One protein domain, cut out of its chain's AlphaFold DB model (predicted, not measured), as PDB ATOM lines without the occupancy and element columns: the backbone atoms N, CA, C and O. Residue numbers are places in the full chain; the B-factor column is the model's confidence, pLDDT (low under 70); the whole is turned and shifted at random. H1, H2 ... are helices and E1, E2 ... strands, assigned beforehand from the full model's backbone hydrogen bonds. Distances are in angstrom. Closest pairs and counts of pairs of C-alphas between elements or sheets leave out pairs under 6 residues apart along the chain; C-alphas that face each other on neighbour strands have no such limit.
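Overview. This is residues 72 to 282 of the 399 residues of the protein "Flagellar hook-associated protein 1" of endosymbiont of Riftia pachyptila (vent Ph05) (UniProt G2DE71). A long rod is built on one very long helix, H3, with H1 and H2 following one another alongside it the other way and H4 folded back along its last part. Two small three-stranded sheets pack on H3, E1 E2 E3 at its residues 169 to 184 and E4 E5 E6 at 155 to 173; short H5 packs on H1, H3 and H4. The far end of the rod is the H2 and H3 hairpin, where residues 122 to 127 stick out. The printed part has 211 residues with five named helices and six named strands in the order H1 H2 H3 H4 E1 E2 E3 E4 E5 E6 H5; the class is mostly helix, and both sheets are antiparallel. The whole is extended, with a radius of gyration of the C-alphas of 26.1 A and spans of 98 by 34 by 20 A.

Arrangement. H1, residues 72 to 99, and H2, residues 106 to 122, are close but not clearly touching, their closest C-alphas those of Leu 99 and Leu 106, 7.1 A apart. H3, residues 127 to 188, is the hub and forms a helical hairpin with H2 at a shallow tilt of 12 degrees, the closest C-alphas being those of Ala 116 and Leu 133, 5.0 A. H4, residues 196 to 212, forms another with H3 at 18 degrees, closest at the C-alphas of Ala 179 and Arg 202, 5.6 A. H1, H3 and H4 are an up and down bundle, each running against the one before. E1, residues 215 to 219, E2, residues 225 to 229, and E3, residues 233 to 237, form a meander, each strand the antiparallel neighbour of the one before; N 216 and O 228 are 2.9 A apart, N 229 and O 233 2.9 A. H3 and H4 are on the same face of this sheet, two layers, and H1 only grazes it with residues 73 to 80. E4, residues 244 to 248, E5, residues 256 to 262, and E6, residues 265 to 268, form a second meander, with N 245 and O 259 2.9 A apart and N 260 and O 267 2.8 A. H3 is on this sheet too, again two layers, at a height over the sheet of 11.2 A. H5, residues 276 to 282, touches H1, closest at the C-alphas of Glu 84 and Gly 280, 4.0 A. In H1, H2, H3 and H5 every O i to N i+4 pair is within hydrogen-bond range, in H4 12 of 13.

Along the chain. H1 begins at C-alpha 72 (270.090, 310.931, 303.068) and is 40.6 A long; H2 is 24.8 A, H3 91.2 A, H4 25.0 A and E5 18.8 A. H3 begins at C-alpha 127 (325.789, 348.741, 273.025), and H5 ends at C-alpha 282 (283.422, 323.197, 284.539).

Size, cuts and confidence. The two C-alphas farthest apart, those of Ala 125 and Gly 190, are 98.7 A apart. The printed part has no cut and no long link. Mean pLDDT of the printed part is 94.1, with residues 190 to 192 under 70.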
ATOM      1  N   ALA A  72     269.404 311.473 304.238       92.56
ATOM      2  CA  ALA A  72     270.090 310.931 303.068       92.56
ATOM      3  C   ALA A  72     270.191 311.957 301.931       92.56
ATOM      4  O   ALA A  72     271.234 312.083 301.293       92.56
ATOM      5  N   LYS A  73     269.135 312.744 301.696       94.94
ATOM      6  CA  LYS A  73     269.175 313.856 300.743       94.94
ATOM      7  C   LYS A  73     270.196 314.919 301.156       94.94
ATOM      8  O   LYS A  73     271.016 315.317 300.341       94.94
ATOM      9  N   ARG A  74     270.204 315.335 302.427       96.31
ATOM     10  CA  ARG A  74     271.186 316.309 302.942       96.31
ATOM     11  C   ARG A  74     272.628 315.832 302.799       96.31
ATOM     12  O   ARG A  74     273.502 316.651 302.532       96.31
ATOM     13  N   VAL A  75     272.874 314.537 302.991       95.62
ATOM     14  CA  VAL A  75     274.196 313.935 302.779       95.62
ATOM     15  C   VAL A  75     274.599 314.044 301.311       95.62
ATOM     16  O   VAL A  75     275.697 314.514 301.045       95.62
ATOM     17  N   ARG A  76     273.712 313.690 300.375       96.06
ATOM     18  CA  ARG A  76     273.968 313.786 298.927       96.06
ATOM     19  C   ARG A  76     274.218 315.225 298.466       96.06
ATOM     20  O   ARG A  76     275.201 315.473 297.778       96.06
ATOM     21  N   ASP A  77     273.415 316.184 298.932       96.38
ATOM     22  CA  ASP A  77     273.632 317.615 298.655       96.38
ATOM     23  C   ASP A  77     275.016 318.079 299.165       96.38
ATOM     24  O   ASP A  77     275.742 318.816 298.492       96.38
ATOM     25  N   GLY A  78     275.397 317.642 300.373       97.81
ATOM     26  CA  GLY A  78     276.689 317.963 300.979       97.81
ATOM     27  C   GLY A  78     277.870 317.327 300.246       97.81
ATOM     28  O   GLY A  78     278.872 318.001 300.027       97.81
ATOM     29  N   ARG A  79     277.739 316.061 299.839       97.38
ATOM     30  CA  ARG A  79     278.726 315.319 299.041       97.38
ATOM     31  C   ARG A  79     278.979 315.990 297.696       97.38
ATOM     32  O   ARG A  79     280.121 316.317 297.397       97.38
ATOM     33  N   SER A  80     277.911 316.336 296.984       97.88
ATOM     34  CA  SER A  80     277.973 317.116 295.746       97.88
ATOM     35  C   SER A  80     278.684 318.458 295.946       97.88
ATOM     36  O   SER A  80     279.617 318.786 295.215       97.88
ATOM     37  N   THR A  81     278.337 319.208 296.994       98.12
ATOM     38  CA  THR A  81     279.003 320.491 297.287       98.12
ATOM     39  C   THR A  81     280.498 320.312 297.577       98.12
ATOM     40  O   THR A  81     281.319 321.108 297.125       98.12
ATOM     41  N   VAL A  82     280.872 319.281 298.342       98.31
ATOM     42  CA  VAL A  82     282.279 318.989 298.655       98.31
ATOM     43  C   VAL A  82     283.042 318.583 297.397       98.31
ATOM     44  O   VAL A  82     284.105 319.141 297.151       98.31
ATOM     45  N   GLY A  83     282.484 317.690 296.573       98.12
ATOM     46  CA  GLY A  83     283.099 317.263 295.315       98.12
ATOM     47  C   GLY A  83     283.372 318.433 294.368       98.12
ATOM     48  O   GLY A  83     284.462 318.532 293.805       98.12
ATOM     49  N   GLU A  84     282.430 319.374 294.262       98.12
ATOM     50  CA  GLU A  84     282.604 320.593 293.465       98.12
ATOM     51  C   GLU A  84     283.737 321.471 293.995       98.12
ATOM     52  O   GLU A  84     284.635 321.859 293.243       98.12
ATOM     53  N   LEU A  85     283.711 321.777 295.293       98.38
ATOM     54  CA  LEU A  85     284.687 322.672 295.902       98.38
ATOM     55  C   LEU A  85     286.094 322.070 295.909       98.38
ATOM     56  O   LEU A  85     287.052 322.796 295.650       98.38
ATOM     57  N   ASP A  86     286.234 320.769 296.155       98.31
ATOM     58  CA  ASP A  86     287.527 320.081 296.139       98.31
ATOM     59  C   ASP A  86     288.116 320.029 294.722       98.31
ATOM     60  O   ASP A  86     289.309 320.310 294.520       98.31
ATOM     61  N   ALA A  87     287.289 319.737 293.712       98.06
ATOM     62  CA  ALA A  87     287.709 319.756 292.314       98.06
ATOM     63  C   ALA A  87     288.111 321.170 291.871       98.06
ATOM     64  O   ALA A  87     289.178 321.353 291.279       98.06
ATOM     65  N   PHE A  88     287.321 322.189 292.216       98.19
ATOM     66  CA  PHE A  88     287.659 323.580 291.929       98.19
ATOM     67  C   PHE A  88     288.964 323.992 292.623       98.19
ATOM     68  O   PHE A  88     289.892 324.476 291.976       98.19
ATOM     69  N   TYR A  89     289.063 323.766 293.937       98.12
ATOM     70  CA  TYR A  89     290.195 324.183 294.761       98.12
ATOM     71  C   TYR A  89     291.504 323.525 294.324       98.12
ATOM     72  O   TYR A  89     292.522 324.203 294.195       98.12
ATOM     73  N   SER A  90     291.495 322.218 294.056       97.06
ATOM     74  CA  SER A  90     292.706 321.495 293.654       97.06
ATOM     75  C   SER A  90     293.270 321.978 292.312       97.06
ATOM     76  O   SER A  90     294.491 322.064 292.152       97.06
ATOM     77  N   ASN A  91     292.406 322.345 291.361       97.12
ATOM     78  CA  ASN A  91     292.819 322.929 290.086       97.12
ATOM     79  C   ASN A  91     293.240 324.401 290.242       97.12
ATOM     80  O   ASN A  91     294.281 324.803 289.718       97.12
ATOM     81  N   ALA A  92     292.505 325.178 291.041       96.81
ATOM     82  CA  ALA A  92     292.847 326.558 291.383       96.81
ATOM     83  C   ALA A  92     294.229 326.666 292.043       96.81
ATOM     84  O   ALA A  92     295.035 327.509 291.659       96.81
ATOM     85  N   GLN A  93     294.539 325.771 292.982       96.56
ATOM     86  CA  GLN A  93     295.823 325.736 293.680       96.56
ATOM     87  C   GLN A  93     296.996 325.449 292.731       96.56
ATOM     88  O   GLN A  93     298.085 326.000 292.904       96.56
ATOM     89  N   ARG A  94     296.797 324.599 291.715       92.56
ATOM     90  CA  ARG A  94     297.815 324.350 290.680       92.56
ATOM     91  C   ARG A  94     298.079 325.607 289.861       92.56
ATOM     92  O   ARG A  94     299.238 325.947 289.648       92.56
ATOM     93  N   LEU A  95     297.018 326.297 289.447       93.12
ATOM     94  CA  LEU A  95     297.127 327.543 288.690       93.12
ATOM     95  C   LEU A  95     297.813 328.649 289.508       93.12
ATOM     96  O   LEU A  95     298.714 329.314 289.004       93.12
ATOM     97  N   ASP A  96     297.437 328.793 290.781       93.25
ATOM     98  CA  ASP A  96     298.070 329.719 291.724       93.25
ATOM     99  C   ASP A  96     299.565 329.419 291.882       93.25
ATOM    100  O   ASP A  96     300.390 330.320 291.775       93.25
ATOM    101  N   SER A  97     299.936 328.142 292.018       91.62
ATOM    102  CA  SER A  97     301.342 327.736 292.141       91.62
ATOM    103  C   SER A  97     302.177 328.099 290.907       91.62
ATOM    104  O   SER A  97     303.338 328.466 291.054       91.62
ATOM    105  N   ILE A  98     301.596 328.020 289.703       88.62
ATOM    106  CA  ILE A  98     302.261 328.414 288.447       88.62
ATOM    107  C   ILE A  98     302.492 329.933 288.408       88.62
ATOM    108  O   ILE A  98     303.556 330.397 288.004       88.62
ATOM    109  N   LEU A  99     301.498 330.716 288.829       88.69
ATOM    110  CA  LEU A  99     301.532 332.179 288.763       88.69
ATOM    111  C   LEU A  99     302.364 332.824 289.875       88.69
ATOM    112  O   LEU A  99     303.058 333.813 289.629       88.69
ATOM    113  N   ALA A 100     302.266 332.291 291.091       89.75
ATOM    114  CA  ALA A 100     302.881 332.839 292.294       89.75
ATOM    115  C   ALA A 100     304.346 332.413 292.475       89.75
ATOM    116  O   ALA A 100     304.972 332.791 293.469       89.75
ATOM    117  N   ASP A 101     304.907 331.635 291.544       89.06
ATOM    118  CA  ASP A 101     306.291 331.192 291.637       89.06
ATOM    119  C   ASP A 101     307.254 332.401 291.580       89.06
ATOM    120  O   ASP A 101     307.293 333.134 290.586       89.06
ATOM    121  N   PRO A 102     308.064 332.643 292.626       86.69
ATOM    122  CA  PRO A 102     308.941 333.809 292.693       86.69
ATOM    123  C   PRO A 102     310.151 333.721 291.752       86.69
ATOM    124  O   PRO A 102     310.838 334.722 291.563       86.69
ATOM    125  N   ALA A 103     310.443 332.544 291.194       83.12
ATOM    126  CA  ALA A 103     311.524 332.320 290.243       83.12
ATOM    127  C   ALA A 103     311.005 332.208 288.805       83.12
ATOM    128  O   ALA A 103     311.653 332.713 287.885       83.12
ATOM    129  N   VAL A 104     309.856 331.548 288.606       83.12
ATOM    130  CA  VAL A 104     309.293 331.291 287.271       83.12
ATOM    131  C   VAL A 104     307.983 332.001 286.937       83.12
ATOM    132  O   VAL A 104     307.463 331.821 285.840       83.12
ATOM    133  N   GLY A 105     307.487 332.862 287.819       87.94
ATOM    134  CA  GLY A 105     306.337 333.718 287.551       87.94
ATOM    135  C   GLY A 105     306.637 334.860 286.573       87.94
ATOM    136  O   GLY A 105     307.771 335.085 286.136       87.94
ATOM    137  N   LEU A 106     305.593 335.625 286.242       91.94
ATOM    138  CA  LEU A 106     305.689 336.763 285.322       91.94
ATOM    139  C   LEU A 106     306.348 337.997 285.962       91.94
ATOM    140  O   LEU A 106     307.042 338.752 285.284       91.94
ATOM    141  N   SER A 107     306.144 338.218 287.265       92.88
ATOM    142  CA  SER A 107     306.625 339.426 287.951       92.88
ATOM    143  C   SER A 107     308.151 339.603 287.926       92.88
ATOM    144  O   SER A 107     308.582 340.721 287.650       92.88
ATOM    145  N   PRO A 108     308.984 338.567 288.160       92.88
ATOM    146  CA  PRO A 108     310.437 338.684 288.010       92.88
ATOM    147  C   PRO A 108     310.851 339.114 286.598       92.88
ATOM    148  O   PRO A 108     311.559 340.103 286.459       92.88
ATOM    149  N   ALA A 109     310.310 338.467 285.559       94.94
ATOM    150  CA  ALA A 109     310.639 338.787 284.169       94.94
ATOM    151  C   ALA A 109     310.250 340.229 283.787       94.94
ATOM    152  O   ALA A 109     310.969 340.902 283.052       94.94
ATOM    153  N   LEU A 110     309.127 340.732 284.314       95.75
ATOM    154  CA  LEU A 110     308.739 342.134 284.142       95.75
ATOM    155  C   LEU A 110     309.713 343.090 284.833       95.75
ATOM    156  O   LEU A 110     310.082 344.108 284.249       95.75
ATOM    157  N   ASN A 111     310.126 342.776 286.062       96.00
ATOM    158  CA  ASN A 111     311.093 343.593 286.790       96.00
ATOM    159  C   ASN A 111     312.435 343.642 286.054       96.00
ATOM    160  O   ASN A 111     312.977 344.729 285.875       96.00
ATOM    161  N   ASP A 112     312.939 342.502 285.583       97.00
ATOM    162  CA  ASP A 112     314.214 342.416 284.867       97.00
ATOM    163  C   ASP A 112     314.174 343.207 283.551       97.00
ATOM    164  O   ASP A 112     315.063 344.019 283.284       97.00
ATOM    165  N   PHE A 113     313.076 343.099 282.794       97.56
ATOM    166  CA  PHE A 113     312.843 343.907 281.596       97.56
ATOM    167  C   PHE A 113     312.855 345.420 281.878       97.56
ATOM    168  O   PHE A 113     313.550 346.174 281.189       97.56
ATOM    169  N   PHE A 114     312.122 345.890 282.893       97.38
ATOM    170  CA  PHE A 114     312.086 347.321 283.219       97.38
ATOM    171  C   PHE A 114     313.397 347.827 283.835       97.38
ATOM    172  O   PHE A 114     313.782 348.968 283.579       97.38
ATOM    173  N   ASN A 115     314.119 346.988 284.578       98.19
ATOM    174  CA  ASN A 115     315.453 347.315 285.081       98.19
ATOM    175  C   ASN A 115     316.449 347.496 283.925       98.19
ATOM    176  O   ASN A 115     317.154 348.504 283.886       98.19
ATOM    177  N   ALA A 116     316.460 346.582 282.949       98.00
ATOM    178  CA  ALA A 116     317.302 346.705 281.758       98.00
ATOM    179  C   ALA A 116     316.943 347.940 280.916       98.00
ATOM    180  O   ALA A 116     317.815 348.586 280.332       98.00
ATOM    181  N   MET A 117     315.661 348.310 280.876       96.50
ATOM    182  CA  MET A 117     315.215 349.536 280.215       96.50
ATOM    183  C   MET A 117     315.706 350.794 280.933       96.50
ATOM    184  O   MET A 117     316.143 351.732 280.269       96.50
ATOM    185  N   GLN A 118     315.661 350.816 282.268       97.44
ATOM    186  CA  GLN A 118     316.198 351.921 283.062       97.44
ATOM    187  C   GLN A 118     317.711 352.058 282.865       97.44
ATOM    188  O   GLN A 118     318.196 353.165 282.655       97.44
ATOM    189  N   GLU A 119     318.447 350.944 282.853       97.31
ATOM    190  CA  GLU A 119     319.888 350.955 282.582       97.31
ATOM    191  C   GLU A 119     320.198 351.538 281.194       97.31
ATOM    192  O   GLU A 119     321.092 352.372 281.046       97.31
ATOM    193  N   LEU A 120     319.424 351.158 280.172       96.38
ATOM    194  CA  LEU A 120     319.569 351.742 278.841       96.38
ATOM    195  C   LEU A 120     319.199 353.234 278.809       96.38
ATOM    196  O   LEU A 120     319.791 353.992 278.044       96.38
ATOM    197  N   ALA A 121     318.222 353.668 279.603       96.31
ATOM    198  CA  ALA A 121     317.857 355.077 279.692       96.31
ATOM    199  C   ALA A 121     318.978 355.927 280.321       96.31
ATOM    200  O   ALA A 121     319.151 357.081 279.926       96.31
ATOM    201  N   ASP A 122     319.749 355.351 281.249       97.38
ATOM    202  CA  ASP A 122     320.881 356.012 281.905       97.38
ATOM    203  C   ASP A 122     322.096 356.167 280.964       97.38
ATOM    204  O   ASP A 122     322.779 357.195 281.014       97.38
ATOM    205  N   ASP A 123     322.344 355.199 280.068       96.12
ATOM    206  CA  ASP A 123     323.343 355.305 278.985       96.12
ATOM    207  C   ASP A 123     322.818 354.789 277.623       96.12
ATOM    208  O   ASP A 123     323.106 353.659 277.207       96.12
ATOM    209  N   PRO A 124     322.101 355.634 276.854       94.19
ATOM    210  CA  PRO A 124     321.490 355.226 275.586       94.19
ATOM    211  C   PRO A 124     322.479 354.859 274.471       94.19
ATOM    212  O   PRO A 124     322.075 354.255 273.470       94.19
ATOM    213  N   ALA A 125     323.756 355.237 274.589       94.31
ATOM    214  CA  ALA A 125     324.795 354.925 273.604       94.31
ATOM    215  C   ALA A 125     325.489 353.577 273.881       94.31
ATOM    216  O   ALA A 125     326.196 353.057 273.011       94.31
ATOM    217  N   SER A 126     325.271 352.988 275.062       97.25
ATOM    218  CA  SER A 126     325.838 351.701 275.465       97.25
ATOM    219  C   SER A 126     325.278 350.547 274.625       97.25
ATOM    220  O   SER A 126     324.131 350.122 274.776       97.25
ATOM    221  N   ILE A 127     326.117 349.981 273.748       96.81
ATOM    222  CA  ILE A 127     325.789 348.741 273.025       96.81
ATOM    223  C   ILE A 127     325.505 347.575 273.989       96.81
ATOM    224  O   ILE A 127     324.514 346.877 273.760       96.81
ATOM    225  N   PRO A 128     326.287 347.356 275.069       97.69
ATOM    226  CA  PRO A 128     325.972 346.323 276.056       97.69
ATOM    227  C   PRO A 128     324.581 346.471 276.686       97.69
ATOM    228  O   PRO A 128     323.842 345.491 276.731       97.69
ATOM    229  N   SER A 129     324.178 347.678 277.097       97.44
ATOM    230  CA  SER A 129     322.871 347.892 277.744       97.44
ATOM    231  C   SER A 129     321.711 347.704 276.756       97.44
ATOM    232  O   SER A 129     320.670 347.153 277.108       97.44
ATOM    233  N   ARG A 130     321.905 348.034 275.469       96.62
ATOM    234  CA  ARG A 130     320.945 347.688 274.399       96.62
ATOM    235  C   ARG A 130     320.818 346.182 274.190       96.62
ATOM    236  O   ARG A 130     319.713 345.680 273.998       96.62
ATOM    237  N   GLN A 131     321.940 345.461 274.203       97.00
ATOM    238  CA  GLN A 131     321.937 344.000 274.092       97.00
ATOM    239  C   GLN A 131     321.244 343.348 275.290       97.00
ATOM    240  O   GLN A 131     320.483 342.403 275.089       97.00
ATOM    241  N   LEU A 132     321.461 343.876 276.498       97.75
ATOM    242  CA  LEU A 132     320.779 343.426 277.708       97.75
ATOM    243  C   LEU A 132     319.267 343.633 277.599       97.75
ATOM    244  O   LEU A 132     318.524 342.673 277.767       97.75
ATOM    245  N   LEU A 133     318.802 344.829 277.211       97.19
ATOM    246  CA  LEU A 133     317.368 345.073 277.019       97.19
ATOM    247  C   LEU A 133     316.750 344.084 276.018       97.19
ATOM    248  O   LEU A 133     315.674 343.548 276.270       97.19
ATOM    249  N   LEU A 134     317.420 343.804 274.893       96.75
ATOM    250  CA  LEU A 134     316.931 342.825 273.916       96.75
ATOM    251  C   LEU A 134     316.892 341.396 274.477       96.75
ATOM    252  O   LEU A 134     315.986 340.639 274.128       96.75
ATOM    253  N   ALA A 135     317.856 341.017 275.317       98.06
ATOM    254  CA  ALA A 135     317.863 339.722 275.988       98.06
ATOM    255  C   ALA A 135     316.692 339.601 276.976       98.06
ATOM    256  O   ALA A 135     315.921 338.649 276.873       98.06
ATOM    257  N   GLU A 136     316.486 340.600 277.838       98.06
ATOM    258  CA  GLU A 136     315.376 340.603 278.801       98.06
ATOM    259  C   GLU A 136     314.009 340.698 278.113       98.06
ATOM    260  O   GLU A 136     313.043 340.068 278.535       98.06
ATOM    261  N   SER A 137     313.926 341.401 276.978       97.56
ATOM    262  CA  SER A 137     312.712 341.449 276.150       97.56
ATOM    263  C   SER A 137     312.337 340.065 275.615       97.56
ATOM    264  O   SER A 137     311.163 339.700 275.614       97.56
ATOM    265  N   ARG A 138     313.326 339.277 275.168       97.12
ATOM    266  CA  ARG A 138     313.100 337.891 274.730       97.12
ATOM    267  C   ARG A 138     312.723 336.997 275.901       97.12
ATOM    268  O   ARG A 138     311.764 336.247 275.770       97.12
ATOM    269  N   SER A 139     313.412 337.124 277.035       96.62
ATOM    270  CA  SER A 139     313.106 336.335 278.231       96.62
ATOM    271  C   SER A 139     311.681 336.584 278.736       96.62
ATOM    272  O   SER A 139     310.972 335.637 279.069       96.62
ATOM    273  N   LEU A 140     311.208 337.835 278.701       96.62
ATOM    274  CA  LEU A 140     309.825 338.178 279.035       96.62
ATOM    275  C   LEU A 140     308.814 337.501 278.096       96.62
ATOM    276  O   LEU A 140     307.813 336.956 278.562       96.62
ATOM    277  N   VAL A 141     309.071 337.522 276.786       96.12
ATOM    278  CA  VAL A 141     308.203 336.875 275.787       96.12
ATOM    279  C   VAL A 141     308.196 335.355 275.965       96.12
ATOM    280  O   VAL A 141     307.126 334.751 275.985       96.12
ATOM    281  N   GLU A 142     309.365 334.739 276.149       95.69
ATOM    282  CA  GLU A 142     309.499 333.304 276.426       95.69
ATOM    283  C   GLU A 142     308.728 332.919 277.694       95.69
ATOM    284  O   GLU A 142     307.918 331.996 277.664       95.69
ATOM    285  N   ARG A 143     308.861 333.702 278.773       95.69
ATOM    286  CA  ARG A 143     308.109 333.496 280.017       95.69
ATOM    287  C   ARG A 143     306.594 333.532 279.800       95.69
ATOM    288  O   ARG A 143     305.882 332.716 280.379       95.69
ATOM    289  N   MET A 144     306.085 334.476 279.007       95.12
ATOM    290  CA  MET A 144     304.649 334.551 278.711       95.12
ATOM    291  C   MET A 144     304.166 333.341 277.904       95.12
ATOM    292  O   MET A 144     303.093 332.815 278.198       95.12
ATOM    293  N   HIS A 145     304.953 332.877 276.931       94.44
ATOM    294  CA  HIS A 145     304.634 331.666 276.173       94.44
ATOM    295  C   HIS A 145     304.651 330.409 277.049       94.44
ATOM    296  O   HIS A 145     303.744 329.587 276.941       94.44
ATOM    297  N   ASP A 146     305.622 330.284 277.955       95.12
ATOM    298  CA  ASP A 146     305.694 329.164 278.897       95.12
ATOM    299  C   ASP A 146     304.479 329.123 279.836       95.12
ATOM    300  O   ASP A 146     303.982 328.047 280.172       95.12
ATOM    301  N   LEU A 147     303.983 330.286 280.275       94.69
ATOM    302  CA  LEU A 147     302.767 330.372 281.090       94.69
ATOM    303  C   LEU A 147     301.517 329.987 280.288       94.69
ATOM    304  O   LEU A 147     300.711 329.196 280.774       94.69
ATOM    305  N   ASP A 148     301.368 330.480 279.054       94.19
ATOM    306  CA  ASP A 148     300.237 330.095 278.197       94.19
ATOM    307  C   ASP A 148     300.239 328.591 277.880       94.19
ATOM    308  O   ASP A 148     299.191 327.945 277.952       94.19
ATOM    309  N   GLN A 149     301.411 327.996 277.633       95.69
ATOM    310  CA  GLN A 149     301.530 326.552 277.433       95.69
ATOM    311  C   GLN A 149     301.114 325.769 278.687       95.69
ATOM    312  O   GLN A 149     300.387 324.784 278.581       95.69
ATOM    313  N   GLN A 150     301.504 326.222 279.882       95.44
ATOM    314  CA  GLN A 150     301.066 325.599 281.136       95.44
ATOM    315  C   GLN A 150     299.546 325.701 281.336       95.44
ATOM    316  O   GLN A 150     298.922 324.757 281.828       95.44
ATOM    317  N   PHE A 151     298.922 326.804 280.918       95.25
ATOM    318  CA  PHE A 151     297.464 326.939 280.938       95.25
ATOM    319  C   PHE A 151     296.783 326.009 279.931       95.25
ATOM    320  O   PHE A 151     295.786 325.370 280.272       95.25
ATOM    321  N   ALA A 152     297.343 325.862 278.729       95.75
ATOM    322  CA  ALA A 152     296.863 324.902 277.737       95.75
ATOM    323  C   ALA A 152     296.973 323.451 278.246       95.75
ATOM    324  O   ALA A 152     296.035 322.662 278.097       95.75
ATOM    325  N   ASP A 153     298.070 323.107 278.923       96.44
ATOM    326  CA  ASP A 153     298.259 321.792 279.539       96.44
ATOM    327  C   ASP A 153     297.259 321.551 280.680       96.44
ATOM    328  O   ASP A 153     296.717 320.447 280.806       96.44
ATOM    329  N   SER A 154     296.969 322.579 281.487       96.31
ATOM    330  CA  SER A 154     295.924 322.535 282.518       96.31
ATOM    331  C   SER A 154     294.546 322.298 281.900       96.31
ATOM    332  O   SER A 154     293.791 321.454 282.382       96.31
ATOM    333  N   GLN A 155     294.223 322.970 280.793       96.50
ATOM    334  CA  GLN A 155     292.970 322.757 280.068       96.50
ATOM    335  C   GLN A 155     292.861 321.325 279.531       96.50
ATOM    336  O   GLN A 155     291.827 320.674 279.677       96.50
ATOM    337  N   ALA A 156     293.945 320.787 278.968       97.56
ATOM    338  CA  ALA A 156     293.986 319.411 278.482       97.56
ATOM    339  C   ALA A 156     293.849 318.374 279.613       97.56
ATOM    340  O   ALA A 156     293.348 317.271 279.382       97.56
ATOM    341  N   GLN A 157     294.306 318.693 280.828       97.12
ATOM    342  CA  GLN A 157     294.081 317.868 282.021       97.12
ATOM    343  C   GLN A 157     292.614 317.906 282.455       97.12
ATOM    344  O   GLN A 157     292.032 316.840 282.650       97.12
ATOM    345  N   VAL A 158     292.008 319.096 282.524       97.50
ATOM    346  CA  VAL A 158     290.579 319.261 282.832       97.50
ATOM    347  C   VAL A 158     289.719 318.494 281.830       97.50
ATOM    348  O   VAL A 158     288.872 317.715 282.243       97.50
ATOM    349  N   ASN A 159     289.980 318.622 280.527       98.19
ATOM    350  CA  ASN A 159     289.239 317.896 279.491       98.19
ATOM    351  C   ASN A 159     289.307 316.374 279.665       98.19
ATOM    352  O   ASN A 159     288.286 315.705 279.562       98.19
ATOM    353  N   ARG A 160     290.491 315.820 279.958       98.25
ATOM    354  CA  ARG A 160     290.630 314.379 280.225       98.25
ATOM    355  C   ARG A 160     289.862 313.960 281.471       98.25
ATOM    356  O   ARG A 160     289.215 312.922 281.458       98.25
ATOM    357  N   ARG A 161     289.897 314.778 282.527       98.00
ATOM    358  CA  ARG A 161     289.144 314.486 283.746       98.00
ATOM    359  C   ARG A 161     287.633 314.562 283.520       98.00
ATOM    360  O   ARG A 161     286.927 313.716 284.051       98.00
ATOM    361  N   LEU A 162     287.150 315.504 282.706       98.19
ATOM    362  CA  LEU A 162     285.749 315.549 282.273       98.19
ATOM    363  C   LEU A 162     285.359 314.255 281.544       98.19
ATOM    364  O   LEU A 162     284.342 313.663 281.891       98.19
ATOM    365  N   ASP A 163     286.177 313.796 280.590       98.19
ATOM    366  CA  ASP A 163     285.937 312.544 279.856       98.19
ATOM    367  C   ASP A 163     285.851 311.334 280.815       98.19
ATOM    368  O   ASP A 163     284.975 310.481 280.663       98.19
ATOM    369  N   ASP A 164     286.734 311.267 281.819       98.44
ATOM    370  CA  ASP A 164     286.762 310.185 282.813       98.44
ATOM    371  C   ASP A 164     285.547 310.221 283.759       98.44
ATOM    372  O   ASP A 164     284.918 309.189 283.991       98.44
ATOM    373  N   VAL A 165     285.201 311.402 284.290       98.31
ATOM    374  CA  VAL A 165     284.078 311.587 285.230       98.31
ATOM    375  C   VAL A 165     282.743 311.294 284.549       98.31
ATOM    376  O   VAL A 165     281.886 310.644 285.140       98.31
ATOM    377  N   VAL A 166     282.571 311.707 283.291       98.06
ATOM    378  CA  VAL A 166     281.368 311.401 282.502       98.06
ATOM    379  C   VAL A 166     281.200 309.889 282.314       98.06
ATOM    380  O   VAL A 166     280.127 309.363 282.589       98.06
ATOM    381  N   GLN A 167     282.273 309.162 281.983       98.12
ATOM    382  CA  GLN A 167     282.214 307.694 281.896       98.12
ATOM    383  C   GLN A 167     281.897 307.020 283.236       98.12
ATOM    384  O   GLN A 167     281.306 305.941 283.267       98.12
ATOM    385  N   GLU A 168     282.355 307.591 284.348       98.31
ATOM    386  CA  GLU A 168     282.050 307.079 285.682       98.31
ATOM    387  C   GLU A 168     280.574 307.301 286.041       98.31
ATOM    388  O   GLU A 168     279.922 306.379 286.532       98.31
ATOM    389  N   ILE A 169     280.029 308.472 285.696       98.25
ATOM    390  CA  ILE A 169     278.602 308.788 285.826       98.25
ATOM    391  C   ILE A 169     277.747 307.791 285.036       98.25
ATOM    392  O   ILE A 169     276.802 307.248 285.608       98.25
ATOM    393  N   ASP A 170     278.090 307.494 283.779       97.19
ATOM    394  CA  ASP A 170     277.328 306.539 282.959       97.19
ATOM    395  C   ASP A 170     277.327 305.132 283.583       97.19
ATOM    396  O   ASP A 170     276.278 304.503 283.736       97.19
ATOM    397  N   ARG A 171     278.486 304.646 284.055       98.31
ATOM    398  CA  ARG A 171     278.578 303.334 284.733       98.31
ATOM    399  C   ARG A 171     277.761 303.281 286.023       98.31
ATOM    400  O   ARG A 171     277.167 302.243 286.338       98.31
ATOM    401  N   LEU A 172     277.744 304.368 286.794       98.31
ATOM    402  CA  LEU A 172     276.922 304.470 287.998       98.31
ATOM    403  C   LEU A 172     275.435 304.522 287.642       98.31
ATOM    404  O   LEU A 172     274.646 303.832 288.285       98.31
ATOM    405  N   ALA A 173     275.050 305.249 286.592       98.00
ATOM    406  CA  ALA A 173     273.678 305.287 286.095       98.00
ATOM    407  C   ALA A 173     273.181 303.889 285.691       98.00
ATOM    408  O   ALA A 173     272.117 303.459 286.147       98.00
ATOM    409  N   GLU A 174     273.977 303.135 284.926       98.12
ATOM    410  CA  GLU A 174     273.689 301.737 284.582       98.12
ATOM    411  C   GLU A 174     273.567 300.852 285.832       98.12
ATOM    412  O   GLU A 174     272.651 300.032 285.952       98.12
ATOM    413  N   SER A 175     274.470 301.018 286.800       98.31
ATOM    414  CA  SER A 175     274.451 300.248 288.049       98.31
ATOM    415  C   SER A 175     273.204 300.544 288.889       98.31
ATOM    416  O   SER A 175     272.600 299.621 289.438       98.31
ATOM    417  N   ILE A 176     272.768 301.807 288.943       98.31
ATOM    418  CA  ILE A 176     271.532 302.226 289.616       98.31
ATOM    419  C   ILE A 176     270.308 301.652 288.897       98.31
ATOM    420  O   ILE A 176     269.404 301.141 289.558       98.31
ATOM    421  N   ALA A 177     270.280 301.676 287.563       97.94
ATOM    422  CA  ALA A 177     269.204 301.087 286.769       97.94
ATOM    423  C   ALA A 177     269.068 299.570 287.022       97.94
ATOM    424  O   ALA A 177     267.966 299.070 287.258       97.94
ATOM    425  N   ASN A 178     270.191 298.850 287.081       97.94
ATOM    426  CA  ASN A 178     270.219 297.429 287.440       97.94
ATOM    427  C   ASN A 178     269.759 297.183 288.889       97.94
ATOM    428  O   ASN A 178     269.012 296.240 289.158       97.94
ATOM    429  N   ALA A 179     270.172 298.036 289.832       97.06
ATOM    430  CA  ALA A 179     269.725 297.954 291.221       97.06
ATOM    431  C   ALA A 179     268.214 298.217 291.351       97.06
ATOM    432  O   ALA A 179     267.530 297.522 292.103       97.06
ATOM    433  N   ASN A 180     267.670 299.162 290.579       97.00
ATOM    434  CA  ASN A 180     266.232 299.403 290.491       97.00
ATOM    435  C   ASN A 180     265.479 298.171 289.977       97.00
ATOM    436  O   ASN A 180     264.480 297.793 290.586       97.00
ATOM    437  N   ASP A 181     265.962 297.509 288.922       96.12
ATOM    438  CA  ASP A 181     265.347 296.278 288.402       96.12
ATOM    439  C   ASP A 181     265.309 295.168 289.467       96.12
ATOM    440  O   ASP A 181     264.277 294.531 289.691       96.12
ATOM    441  N   ALA A 182     266.408 294.996 290.210       94.19
ATOM    442  CA  ALA A 182     266.489 294.034 291.304       94.19
ATOM    443  C   ALA A 182     265.512 294.357 292.451       94.19
ATOM    444  O   ALA A 182     264.857 293.451 292.976       94.19
ATOM    445  N   VAL A 183     265.376 295.636 292.823       93.31
ATOM    446  CA  VAL A 183     264.428 296.102 293.850       93.31
ATOM    447  C   VAL A 183     262.985 295.863 293.410       93.31
ATOM    448  O   VAL A 183     262.220 295.236 294.147       93.31
ATOM    449  N   VAL A 184     262.621 296.300 292.202       92.94
ATOM    450  CA  VAL A 184     261.265 296.138 291.654       92.94
ATOM    451  C   VAL A 184     260.915 294.657 291.525       92.94
ATOM    452  O   VAL A 184     259.830 294.239 291.928       92.94
ATOM    453  N   SER A 185     261.848 293.828 291.049       91.38
ATOM    454  CA  SER A 185     261.668 292.376 290.977       91.38
ATOM    455  C   SER A 185     261.438 291.769 292.365       91.38
ATOM    456  O   SER A 185     260.469 291.033 292.565       91.38
ATOM    457  N   ALA A 186     262.254 292.112 293.365       88.88
ATOM    458  CA  ALA A 186     262.106 291.589 294.725       88.88
ATOM    459  C   ALA A 186     260.769 291.989 295.386       88.88
ATOM    460  O   ALA A 186     260.157 291.171 296.087       88.88
ATOM    461  N   LEU A 187     260.283 293.207 295.120       85.50
ATOM    462  CA  LEU A 187     258.972 293.690 295.568       85.50
ATOM    463  C   LEU A 187     257.814 293.019 294.802       85.50
ATOM    464  O   LEU A 187     256.802 292.649 295.401       85.50
ATOM    465  N   GLY A 188     257.972 292.795 293.495       78.50
ATOM    466  CA  GLY A 188     256.954 292.218 292.611       78.50
ATOM    467  C   GLY A 188     256.628 290.742 292.873       78.50
ATOM    468  O   GLY A 188     255.505 290.307 292.620       78.50
ATOM    469  N   HIS A 189     257.555 289.965 293.448       72.56
ATOM    470  CA  HIS A 189     257.343 288.542 293.769       72.56
ATOM    471  C   HIS A 189     256.430 288.291 294.990       72.56
ATOM    472  O   HIS A 189     256.332 287.158 295.466       72.56
ATOM    473  N   GLY A 190     255.760 289.318 295.526       55.88
ATOM    474  CA  GLY A 190     254.857 289.177 296.677       55.88
ATOM    475  C   GLY A 190     255.577 288.762 297.964       55.88
ATOM    476  O   GLY A 190     254.951 288.251 298.903       55.88
ATOM    477  N   SER A 191     256.900 288.956 298.013       57.91
ATOM    478  CA  SER A 191     257.659 288.773 299.239       57.91
ATOM    479  C   SER A 191     257.155 289.808 300.251       57.91
ATOM    480  O   SER A 191     257.121 291.005 299.988       57.91
ATOM    481  N   HIS A 192     256.692 289.354 301.416       58.91
ATOM    482  CA  HIS A 192     256.202 290.242 302.482       58.91
ATOM    483  C   HIS A 192     257.364 290.964 303.201       58.91
ATOM    484  O   HIS A 192     257.223 291.405 304.339       58.91
ATOM    485  N   GLN A 193     258.549 291.012 302.586       70.88
ATOM    486  CA  GLN A 193     259.776 291.512 303.187       70.88
ATOM    487  C   GLN A 193     260.449 292.483 302.226       70.88
ATOM    488  O   GLN A 193     260.809 292.125 301.109       70.88
ATOM    489  N   THR A 194     260.636 293.715 302.688       82.56
ATOM    490  CA  THR A 194     261.381 294.749 301.973       82.56
ATOM    491  C   THR A 194     262.821 294.281 301.715       82.56
ATOM    492  O   THR A 194     263.478 293.820 302.656       82.56
ATOM    493  N   PRO A 195     263.345 294.395 300.479       90.06
ATOM    494  CA  PRO A 195     264.701 293.967 300.143       90.06
ATOM    495  C   PRO A 195     265.747 294.989 300.629       90.06
ATOM    496  O   PRO A 195     266.366 295.685 299.830       90.06
ATOM    497  N   ASN A 196     265.931 295.098 301.948       91.44
ATOM    498  CA  ASN A 196     266.729 296.164 302.575       91.44
ATOM    499  C   ASN A 196     268.162 296.259 302.029       91.44
ATOM    500  O   ASN A 196     268.606 297.354 301.718       91.44
ATOM    501  N   ASP A 197     268.852 295.130 301.850       91.69
ATOM    502  CA  ASP A 197     270.240 295.142 301.366       91.69
ATOM    503  C   ASP A 197     270.343 295.655 299.909       91.69
ATOM    504  O   ASP A 197     271.318 296.314 299.561       91.69
ATOM    505  N   LEU A 198     269.326 295.415 299.062       93.88
ATOM    506  CA  LEU A 198     269.277 295.966 297.695       93.88
ATOM    507  C   LEU A 198     268.987 297.470 297.699       93.88
ATOM    508  O   LEU A 198     269.535 298.205 296.879       93.88
ATOM    509  N   LEU A 199     268.135 297.930 298.621       94.44
ATOM    510  CA  LEU A 199     267.875 299.357 298.795       94.44
ATOM    511  C   LEU A 199     269.137 300.088 299.265       94.44
ATOM    512  O   LEU A 199     269.441 301.154 298.746       94.44
ATOM    513  N   ASP A 200     269.889 299.499 300.193       95.06
ATOM    514  CA  ASP A 200     271.141 300.072 300.692       95.06
ATOM    515  C   ASP A 200     272.226 300.086 299.605       95.06
ATOM    516  O   ASP A 200     272.913 301.090 299.441       95.06
ATOM    517  N   GLN A 201     272.329 299.024 298.796       95.38
ATOM    518  CA  GLN A 201     273.235 298.997 297.644       95.38
ATOM    519  C   GLN A 201     272.896 300.091 296.623       95.38
ATOM    520  O   GLN A 201     273.793 300.775 296.134       95.38
ATOM    521  N   ARG A 202     271.609 300.273 296.300       96.75
ATOM    522  CA  ARG A 202     271.171 301.345 295.401       96.75
ATOM    523  C   ARG A 202     271.506 302.719 295.975       96.75
ATOM    524  O   ARG A 202     272.006 303.572 295.250       96.75
ATOM    525  N   ASP A 203     271.207 302.937 297.250       96.38
ATOM    526  CA  ASP A 203     271.409 304.237 297.882       96.38
ATOM    527  C   ASP A 203     272.905 304.584 297.979       96.38
ATOM    528  O   ASP A 203     273.258 305.750 297.820       96.38
ATOM    529  N   GLU A 204     273.794 303.596 298.135       96.12
ATOM    530  CA  GLU A 204     275.242 303.827 298.062       96.12
ATOM    531  C   GLU A 204     275.707 304.212 296.654       96.12
ATOM    532  O   GLU A 204     276.438 305.186 296.515       96.12
ATOM    533  N   LEU A 205     275.211 303.550 295.601       98.12
ATOM    534  CA  LEU A 205     275.505 303.949 294.215       98.12
ATOM    535  C   LEU A 205     275.035 305.382 293.918       98.12
ATOM    536  O   LEU A 205     275.706 306.145 293.230       98.12
ATOM    537  N   ILE A 206     273.878 305.769 294.462       97.62
ATOM    538  CA  ILE A 206     273.357 307.136 294.357       97.62
ATOM    539  C   ILE A 206     274.244 308.120 295.141       97.62
ATOM    540  O   ILE A 206     274.430 309.255 294.702       97.62
ATOM    541  N   ASN A 207     274.797 307.716 296.288       97.00
ATOM    542  CA  ASN A 207     275.741 308.541 297.039       97.00
ATOM    543  C   ASN A 207     277.060 308.735 296.277       97.00
ATOM    544  O   ASN A 207     277.538 309.863 296.209       97.00
ATOM    545  N   GLU A 208     277.620 307.676 295.690       97.94
ATOM    546  CA  GLU A 208     278.817 307.755 294.841       97.94
ATOM    547  C   GLU A 208     278.573 308.674 293.637       97.94
ATOM    548  O   GLU A 208     279.369 309.567 293.359       97.94
ATOM    549  N   LEU A 209     277.412 308.554 292.986       98.25
ATOM    550  CA  LEU A 209     277.031 309.450 291.894       98.25
ATOM    551  C   LEU A 209     276.946 310.915 292.350       98.25
ATOM    552  O   LEU A 209     277.342 311.812 291.606       98.25
ATOM    553  N   SER A 210     276.470 311.164 293.577       97.88
ATOM    554  CA  SER A 210     276.395 312.521 294.130       97.88
ATOM    555  C   SER A 210     277.760 313.160 294.391       97.88
ATOM    556  O   SER A 210     277.831 314.381 294.447       97.88
ATOM    557  N   ASP A 211     278.840 312.380 294.520       98.19
ATOM    558  CA  ASP A 211     280.202 312.929 294.602       98.19
ATOM    559  C   ASP A 211     280.664 313.492 293.238       98.19
ATOM    560  O   ASP A 211     281.488 314.409 293.178       98.19
ATOM    561  N   LEU A 212     280.114 312.977 292.131       98.44
ATOM    562  CA  LEU A 212     280.521 313.322 290.764       98.44
ATOM    563  C   LEU A 212     279.679 314.432 290.139       98.44
ATOM    564  O   LEU A 212     280.209 315.242 289.381       98.44
ATOM    565  N   VAL A 213     278.383 314.486 290.444       98.00
ATOM    566  CA  VAL A 213     277.455 315.485 289.902       98.00
ATOM    567  C   VAL A 213     276.309 315.738 290.875       98.00
ATOM    568  O   VAL A 213     275.889 314.843 291.609       98.00
ATOM    569  N   ASN A 214     275.749 316.947 290.872       96.81
ATOM    570  CA  ASN A 214     274.520 317.203 291.607       96.81
ATOM    571  C   ASN A 214     273.355 316.369 291.057       96.81
ATOM    572  O   ASN A 214     273.087 316.351 289.851       96.81
ATOM    573  N   ILE A 215     272.626 315.716 291.963       96.94
ATOM    574  CA  ILE A 215     271.521 314.829 291.613       96.94
ATOM    575  C   ILE A 215     270.241 315.181 292.358       96.94
ATOM    576  O   ILE A 215     270.235 315.575 293.522       96.94
ATOM    577  N   THR A 216     269.114 314.939 291.704       95.81
ATOM    578  CA  THR A 216     267.796 314.898 292.336       95.81
ATOM    579  C   THR A 216     267.187 313.525 292.122       95.81
ATOM    580  O   THR A 216     267.203 313.008 291.010       95.81
ATOM    581  N   THR A 217     266.624 312.928 293.174       95.75
ATOM    582  CA  THR A 217     266.015 311.595 293.093       95.75
ATOM    583  C   THR A 217     264.532 311.615 293.428       95.75
ATOM    584  O   THR A 217     264.115 312.347 294.328       95.75
ATOM    585  N   VAL A 218     263.740 310.795 292.737       95.56
ATOM    586  CA  VAL A 218     262.296 310.644 292.970       95.56
ATOM    587  C   VAL A 218     261.921 309.166 292.943       95.56
ATOM    588  O   VAL A 218     262.114 308.497 291.930       95.56
ATOM    589  N   GLU A 219     261.351 308.669 294.041       93.81
ATOM    590  CA  GLU A 219     260.872 307.287 294.142       93.81
ATOM    591  C   GLU A 219     259.516 307.113 293.435       93.81
ATOM    592  O   GLU A 219     258.617 307.954 293.541       93.81
ATOM    593  N   GLN A 220     259.375 306.016 292.696       92.19
ATOM    594  CA  GLN A 220     258.167 305.613 291.985       92.19
ATOM    595  C   GLN A 220     257.301 304.677 292.839       92.19
ATOM    596  O   GLN A 220     257.743 304.088 293.821       92.19
ATOM    597  N   SER A 221     256.031 304.510 292.457       87.69
ATOM    598  CA  SER A 221     255.072 303.681 293.204       87.69
ATOM    599  C   SER A 221     255.421 302.189 293.258       87.69
ATOM    600  O   SER A 221     254.889 301.472 294.101       87.69
ATOM    601  N   ASP A 222     256.256 301.715 292.337       86.50
ATOM    602  CA  ASP A 222     256.775 300.346 292.263       86.50
ATOM    603  C   ASP A 222     258.109 300.162 293.017       86.50
ATOM    604  O   ASP A 222     258.631 299.049 293.069       86.50
ATOM    605  N   GLY A 223     258.634 301.227 293.636       88.75
ATOM    606  CA  GLY A 223     259.880 301.228 294.403       88.75
ATOM    607  C   GLY A 223     261.134 301.555 293.589       88.75
ATOM    608  O   GLY A 223     262.224 301.605 294.164       88.75
ATOM    609  N   ALA A 224     261.020 301.796 292.277       93.38
ATOM    610  CA  ALA A 224     262.147 302.258 291.469       93.38
ATOM    611  C   ALA A 224     262.519 303.715 291.810       93.38
ATOM    612  O   ALA A 224     261.667 304.512 292.200       93.38
ATOM    613  N   MET A 225     263.793 304.080 291.658       95.62
ATOM    614  CA  MET A 225     264.279 305.440 291.901       95.62
ATOM    615  C   MET A 225     264.672 306.113 290.588       95.62
ATOM    616  O   MET A 225     265.620 305.684 289.934       95.62
ATOM    617  N   ASN A 226     263.994 307.201 290.236       97.12
ATOM    618  CA  ASN A 226     264.404 308.043 289.118       97.12
ATOM    619  C   ASN A 226     265.491 309.014 289.572       97.12
ATOM    620  O   ASN A 226     265.382 309.590 290.657       97.12
ATOM    621  N   VAL A 227     266.503 309.223 288.732       97.38
ATOM    622  CA  VAL A 227     267.638 310.110 289.007       97.38
ATOM    623  C   VAL A 227     267.735 311.162 287.910       97.38
ATOM    624  O   VAL A 227     267.726 310.841 286.722       97.38
ATOM    625  N   PHE A 228     267.829 312.420 288.322       96.50
ATOM    626  CA  PHE A 228     267.940 313.586 287.456       96.50
ATOM    627  C   PHE A 228     269.230 314.344 287.767       96.50
ATOM    628  O   PHE A 228     269.602 314.448 288.935       96.50
ATOM    629  N   ILE A 229     269.853 314.910 286.738       95.56
ATOM    630  CA  ILE A 229     271.047 315.760 286.834       95.56
ATOM    631  C   ILE A 229     270.768 317.153 286.267       95.56
ATOM    632  O   ILE A 229     269.794 317.366 285.534       95.56
ATOM    633  N   GLY A 230     271.630 318.104 286.623       88.25
ATOM    634  CA  GLY A 230     271.566 319.483 286.151       88.25
ATOM    635  C   GLY A 230     270.205 320.134 286.402       88.25
ATOM    636  O   GLY A 230     269.704 320.174 287.525       88.25
ATOM    637  N   ARG A 231     269.548 320.618 285.341       86.00
ATOM    638  CA  ARG A 231     268.251 321.320 285.433       86.00
ATOM    639  C   ARG A 231     267.038 320.412 285.216       86.00
ATOM    640  O   ARG A 231     265.944 320.914 284.954       86.00
ATOM    641  N   GLY A 232     267.218 319.098 285.346       88.69
ATOM    642  CA  GLY A 232     266.152 318.102 285.213       88.69
ATOM    643  C   GLY A 232     266.353 317.122 284.061       88.69
ATOM    644  O   GLY A 232     265.394 316.463 283.658       88.69
ATOM    645  N   GLN A 233     267.568 317.023 283.521       92.50
ATOM    646  CA  GLN A 233     267.930 315.970 282.581       92.50
ATOM    647  C   GLN A 233     267.825 314.616 283.272       92.50
ATOM    648  O   GLN A 233     268.247 314.452 284.415       92.50
ATOM    649  N   VAL A 234     267.217 313.656 282.589       94.25
ATOM    650  CA  VAL A 234     266.858 312.377 283.185       94.25
ATOM    651  C   VAL A 234     267.987 311.388 282.959       94.25
ATOM    652  O   VAL A 234     268.207 310.977 281.829       94.25
ATOM    653  N   LEU A 235     268.699 311.018 284.021       95.75
ATOM    654  CA  LEU A 235     269.822 310.086 283.934       95.75
ATOM    655  C   LEU A 235     269.366 308.635 284.127       95.75
ATOM    656  O   LEU A 235     269.841 307.742 283.435       95.75
ATOM    657  N   VAL A 236     268.414 308.389 285.035       97.25
ATOM    658  CA  VAL A 236     267.831 307.055 285.260       97.25
ATOM    659  C   VAL A 236     266.314 307.159 285.396       97.25
ATOM    660  O   VAL A 236     265.816 307.956 286.196       97.25
ATOM    661  N   VAL A 237     265.578 306.323 284.658       95.81
ATOM    662  CA  VAL A 237     264.130 306.109 284.822       95.81
ATOM    663  C   VAL A 237     263.853 304.634 285.018       95.81
ATOM    664  O   VAL A 237     264.042 303.840 284.098       95.81
ATOM    665  N   GLY A 238     263.349 304.261 286.193       93.19
ATOM    666  CA  GLY A 238     263.115 302.856 286.508       93.19
ATOM    667  C   GLY A 238     264.389 302.032 286.310       93.19
ATOM    668  O   GLY A 238     265.394 302.272 286.976       93.19
ATOM    669  N   ASN A 239     264.360 301.084 285.375       92.50
ATOM    670  CA  ASN A 239     265.491 300.224 285.022       92.50
ATOM    671  C   ASN A 239     266.233 300.644 283.737       92.50
ATOM    672  O   ASN A 239     266.980 299.846 283.176       92.50
ATOM    673  N   VAL A 240     266.035 301.875 283.260       95.19
ATOM    674  CA  VAL A 240     266.707 302.413 282.070       95.19
ATOM    675  C   VAL A 240     267.632 303.554 282.479       95.19
ATOM    676  O   VAL A 240     267.183 304.520 283.097       95.19
ATOM    677  N   ALA A 241     268.908 303.447 282.110       95.94
ATOM    678  CA  ALA A 241     269.878 304.535 282.189       95.94
ATOM    679  C   ALA A 241     269.958 305.269 280.842       95.94
ATOM    680  O   ALA A 241     269.767 304.665 279.786       95.94
ATOM    681  N   SER A 242     270.181 306.577 280.891       94.25
ATOM    682  CA  SER A 242     270.538 307.407 279.740       94.25
ATOM    683  C   SER A 242     272.014 307.762 279.816       94.25
ATOM    684  O   SER A 242     272.536 307.943 280.914       94.25
ATOM    685  N   ASP A 243     272.642 307.915 278.657       90.75
ATOM    686  CA  ASP A 243     274.065 308.225 278.568       90.75
ATOM    687  C   ASP A 243     274.281 309.735 278.432       90.75
ATOM    688  O   ASP A 243     273.557 310.447 277.716       90.75
ATOM    689  N   ILE A 244     275.324 310.223 279.090       95.12
ATOM    690  CA  ILE A 244     275.941 311.504 278.772       95.12
ATOM    691  C   ILE A 244     277.258 311.253 278.039       95.12
ATOM    692  O   ILE A 244     277.833 310.176 278.071       95.12
ATOM    693  N   SER A 245     277.751 312.243 277.307       96.19
ATOM    694  CA  SER A 245     279.066 312.120 276.684       96.19
ATOM    695  C   SER A 245     279.767 313.458 276.600       96.19
ATOM    696  O   SER A 245     279.160 314.521 276.738       96.19
ATOM    697  N   THR A 246     281.074 313.413 276.387       97.06
ATOM    698  CA  THR A 246     281.870 314.600 276.112       97.06
ATOM    699  C   THR A 246     282.172 314.701 274.624       97.06
ATOM    700  O   THR A 246     282.570 313.742 273.961       97.06
ATOM    701  N   VAL A 247     282.022 315.904 274.078       96.38
ATOM    702  CA  VAL A 247     282.360 316.225 272.686       96.38
ATOM    703  C   VAL A 247     283.264 317.447 272.643       96.38
ATOM    704  O   VAL A 247     283.305 318.240 273.580       96.38
ATOM    705  N   SER A 248     284.045 317.611 271.573       96.31
ATOM    706  CA  SER A 248     284.757 318.879 271.358       96.31
ATOM    707  C   SER A 248     283.740 320.006 271.222       96.31
ATOM    708  O   SER A 248     282.780 319.858 270.462       96.31
ATOM    709  N   SER A 249     283.947 321.117 271.935       95.19
ATOM    710  CA  SER A 249     283.010 322.231 271.856       95.19
ATOM    711  C   SER A 249     282.968 322.768 270.424       95.19
ATOM    712  O   SER A 249     284.018 323.061 269.841       95.19
ATOM    713  N   PRO A 250     281.774 322.951 269.837       92.38
ATOM    714  CA  PRO A 250     281.646 323.602 268.543       92.38
ATOM    715  C   PRO A 250     282.174 325.037 268.554       92.38
ATOM    716  O   PRO A 250     282.531 325.539 267.495       92.38
ATOM    717  N   ALA A 251     282.188 325.707 269.713       89.94
ATOM    718  CA  ALA A 251     282.683 327.076 269.854       89.94
ATOM    719  C   ALA A 251     284.213 327.142 269.992       89.94
ATOM    720  O   ALA A 251     284.820 328.070 269.464       89.94
ATOM    721  N   ASP A 252     284.814 326.157 270.661       92.31
ATOM    722  CA  ASP A 252     286.259 326.033 270.844       92.31
ATOM    723  C   ASP A 252     286.668 324.552 270.918       92.31
ATOM    724  O   ASP A 252     286.455 323.865 271.916       92.31
ATOM    725  N   ALA A 253     287.322 324.055 269.869       93.88
ATOM    726  CA  ALA A 253     287.728 322.654 269.782       93.88
ATOM    727  C   ALA A 253     288.745 322.227 270.861       93.88
ATOM    728  O   ALA A 253     288.934 321.026 271.073       93.88
ATOM    729  N   SER A 254     289.399 323.184 271.529       92.75
ATOM    730  CA  SER A 254     290.311 322.927 272.643       92.75
ATOM    731  C   SER A 254     289.589 322.657 273.967       92.75
ATOM    732  O   SER A 254     290.230 322.241 274.934       92.75
ATOM    733  N   GLN A 255     288.270 322.853 274.035       94.94
ATOM    734  CA  GLN A 255     287.435 322.572 275.202       94.94
ATOM    735  C   GLN A 255     286.498 321.381 274.948       94.94
ATOM    736  O   GLN A 255     286.125 321.077 273.811       94.94
ATOM    737  N   ARG A 256     286.106 320.696 276.028       96.62
ATOM    738  CA  ARG A 256     285.069 319.655 276.014       96.62
ATOM    739  C   ARG A 256     283.733 320.187 276.520       96.62
ATOM    740  O   ARG A 256     283.674 320.756 277.607       96.62
ATOM    741  N   ASP A 257     282.676 319.944 275.764       96.25
ATOM    742  CA  ASP A 257     281.299 320.140 276.206       96.25
ATOM    743  C   ASP A 257     280.703 318.798 276.631       96.25
ATOM    744  O   ASP A 257     280.962 317.776 275.997       96.25
ATOM    745  N   VAL A 258     279.890 318.811 277.686       96.88
ATOM    746  CA  VAL A 258     279.074 317.668 278.098       96.88
ATOM    747  C   VAL A 258     277.734 317.749 277.379       96.88
ATOM    748  O   VAL A 258     277.030 318.763 277.457       96.88
ATOM    749  N   ILE A 259     277.382 316.683 276.672       95.62
ATOM    750  CA  ILE A 259     276.112 316.534 275.974       95.62
ATOM    751  C   ILE A 259     275.279 315.421 276.602       95.62
ATOM    752  O   ILE A 259     275.795 314.415 277.082       95.62
ATOM    753  N   PHE A 260     273.971 315.623 276.576       93.75
ATOM    754  CA  PHE A 260     272.970 314.616 276.875       93.75
ATOM    755  C   PHE A 260     272.385 314.113 275.558       93.75
ATOM    756  O   PHE A 260     271.822 314.909 274.796       93.75
ATOM    757  N   SER A 261     272.526 312.816 275.298       86.69
ATOM    758  CA  SER A 261     272.034 312.183 274.076       86.69
ATOM    759  C   SER A 261     270.658 311.575 274.318       86.69
ATOM    760  O   SER A 261     270.453 310.793 275.241       86.69
ATOM    761  N   ASN A 262     269.689 311.934 273.477       81.88
ATOM    762  CA  ASN A 262     268.359 311.331 273.499       81.88
ATOM    763  C   ASN A 262     267.863 311.031 272.076       81.88
ATOM    764  O   ASN A 262     268.481 311.432 271.090       81.88
ATOM    765  N   ASP A 263     266.711 310.365 271.967       78.56
ATOM    766  CA  ASP A 263     266.086 310.006 270.681       78.56
ATOM    767  C   ASP A 263     265.784 311.212 269.763       78.56
ATOM    768  O   ASP A 263     265.543 311.046 268.566       78.56
ATOM    769  N   PHE A 264     265.777 312.430 270.311       77.25
ATOM    770  CA  PHE A 264     265.512 313.685 269.606       77.25
ATOM    771  C   PHE A 264     266.791 314.457 269.238       77.25
ATOM    772  O   PHE A 264     266.696 315.473 268.545       77.25
ATOM    773  N   GLY A 265     267.964 313.973 269.652       84.38
ATOM    774  CA  GLY A 265     269.277 314.536 269.346       84.38
ATOM    775  C   GLY A 265     270.107 314.907 270.577       84.38
ATOM    776  O   GLY A 265     269.652 314.854 271.720       84.38
ATOM    777  N   ASP A 266     271.345 315.320 270.316       89.62
ATOM    778  CA  ASP A 266     272.297 315.716 271.350       89.62
ATOM    779  C   ASP A 266     272.029 317.146 271.822       89.62
ATOM    780  O   ASP A 266     271.891 318.077 271.024       89.62
ATOM    781  N   THR A 267     271.978 317.334 273.138       91.25
ATOM    782  CA  THR A 267     271.815 318.650 273.764       91.25
ATOM    783  C   THR A 267     273.019 318.946 274.645       91.25
ATOM    784  O   THR A 267     273.340 318.150 275.518       91.25
ATOM    785  N   ASN A 268     273.679 320.092 274.457       93.19
ATOM    786  CA  ASN A 268     274.736 320.539 275.369       93.19
ATOM    787  C   ASN A 268     274.122 320.945 276.713       93.19
ATOM    788  O   ASN A 268     273.197 321.754 276.741       93.19
ATOM    789  N   ILE A 269     274.639 320.365 277.794       94.75
ATOM    790  CA  ILE A 269     274.172 320.575 279.170       94.75
ATOM    791  C   ILE A 269     275.275 321.118 280.087       94.75
ATOM    792  O   ILE A 269     275.115 321.171 281.302       94.75
ATOM    793  N   SER A 270     276.413 321.532 279.526       94.69
ATOM    794  CA  SER A 270     277.592 321.977 280.286       94.69
ATOM    795  C   SER A 270     277.310 323.172 281.198       94.69
ATOM    796  O   SER A 270     277.985 323.348 282.206       94.69
ATOM    797  N   SER A 271     276.347 324.028 280.845       91.38
ATOM    798  CA  SER A 271     275.997 325.212 281.645       91.38
ATOM    799  C   SER A 271     274.950 324.932 282.725       91.38
ATOM    800  O   SER A 271     274.707 325.764 283.596       91.38
ATOM    801  N   GLU A 272     274.322 323.766 282.641       92.75
ATOM    802  CA  GLU A 272     273.240 323.277 283.477       92.75
ATOM    803  C   GLU A 272     273.745 322.336 284.565       92.75
ATOM    804  O   GLU A 272     273.005 322.071 285.506       92.75
ATOM    805  N   LEU A 273     274.968 321.828 284.413       94.50
ATOM    806  CA  LEU A 273     275.634 320.955 285.363       94.50
ATOM    807  C   LEU A 273     276.290 321.785 286.469       94.50
ATOM    808  O   LEU A 273     277.136 322.642 286.208       94.50
ATOM    809  N   ASP A 274     275.884 321.500 287.699       92.31
ATOM    810  CA  ASP A 274     276.443 322.029 288.936       92.31
ATOM    811  C   ASP A 274     276.750 320.879 289.901       92.31
ATOM    812  O   ASP A 274     276.326 319.738 289.683       92.31
ATOM    813  N   GLY A 275     277.513 321.180 290.953       95.19
ATOM    814  CA  GLY A 275     277.858 320.218 291.988       95.19
ATOM    815  C   GLY A 275     278.692 319.023 291.521       95.19
ATOM    816  O   GLY A 275     278.886 318.751 290.332       95.19
ATOM    817  N   GLY A 276     279.213 318.309 292.510       97.81
ATOM    818  CA  GLY A 276     280.157 317.219 292.341       97.81
ATOM    819  C   GLY A 276     281.422 317.629 291.590       97.81
ATOM    820  O   GLY A 276     281.632 318.784 291.205       97.81
ATOM    821  N   GLU A 277     282.296 316.659 291.368       98.44
ATOM    822  CA  GLU A 277     283.546 316.901 290.653       98.44
ATOM    823  C   GLU A 277     283.335 317.486 289.241       98.44
ATOM    824  O   GLU A 277     284.080 318.375 288.821       98.44
ATOM    825  N   LEU A 278     282.293 317.050 288.522       97.94
ATOM    826  CA  LEU A 278     281.975 317.528 287.176       97.94
ATOM    827  C   LEU A 278     281.678 319.034 287.159       97.94
ATOM    828  O   LEU A 278     282.244 319.763 286.338       97.94
ATOM    829  N   GLY A 279     280.833 319.506 288.082       97.31
ATOM    830  CA  GLY A 279     280.529 320.926 288.243       97.31
ATOM    831  C   GLY A 279     281.779 321.733 288.591       97.31
ATOM    832  O   GLY A 279     282.048 322.755 287.961       97.31
ATOM    833  N   GLY A 280     282.613 321.228 289.505       98.00
ATOM    834  CA  GLY A 280     283.846 321.905 289.925       98.00
ATOM    835  C   GLY A 280     284.861 322.095 288.796       98.00
ATOM    836  O   GLY A 280     285.461 323.165 288.677       98.00
ATOM    837  N   LEU A 281     285.012 321.102 287.916       98.31
ATOM    838  CA  LEU A 281     285.874 321.190 286.730       98.31
ATOM    839  C   LEU A 281     285.368 322.229 285.719       98.31
ATOM    840  O   LEU A 281     286.154 323.027 285.197       98.31
ATOM    841  N   LEU A 282     284.057 322.243 285.454       97.12
ATOM    842  CA  LEU A 282     283.422 323.197 284.539       97.12
ATOM    843  C   LEU A 282     283.467 324.632 285.087       97.12
ATOM    844  O   LEU A 282     283.698 325.576 284.322       97.12
TER     845      LEU A 282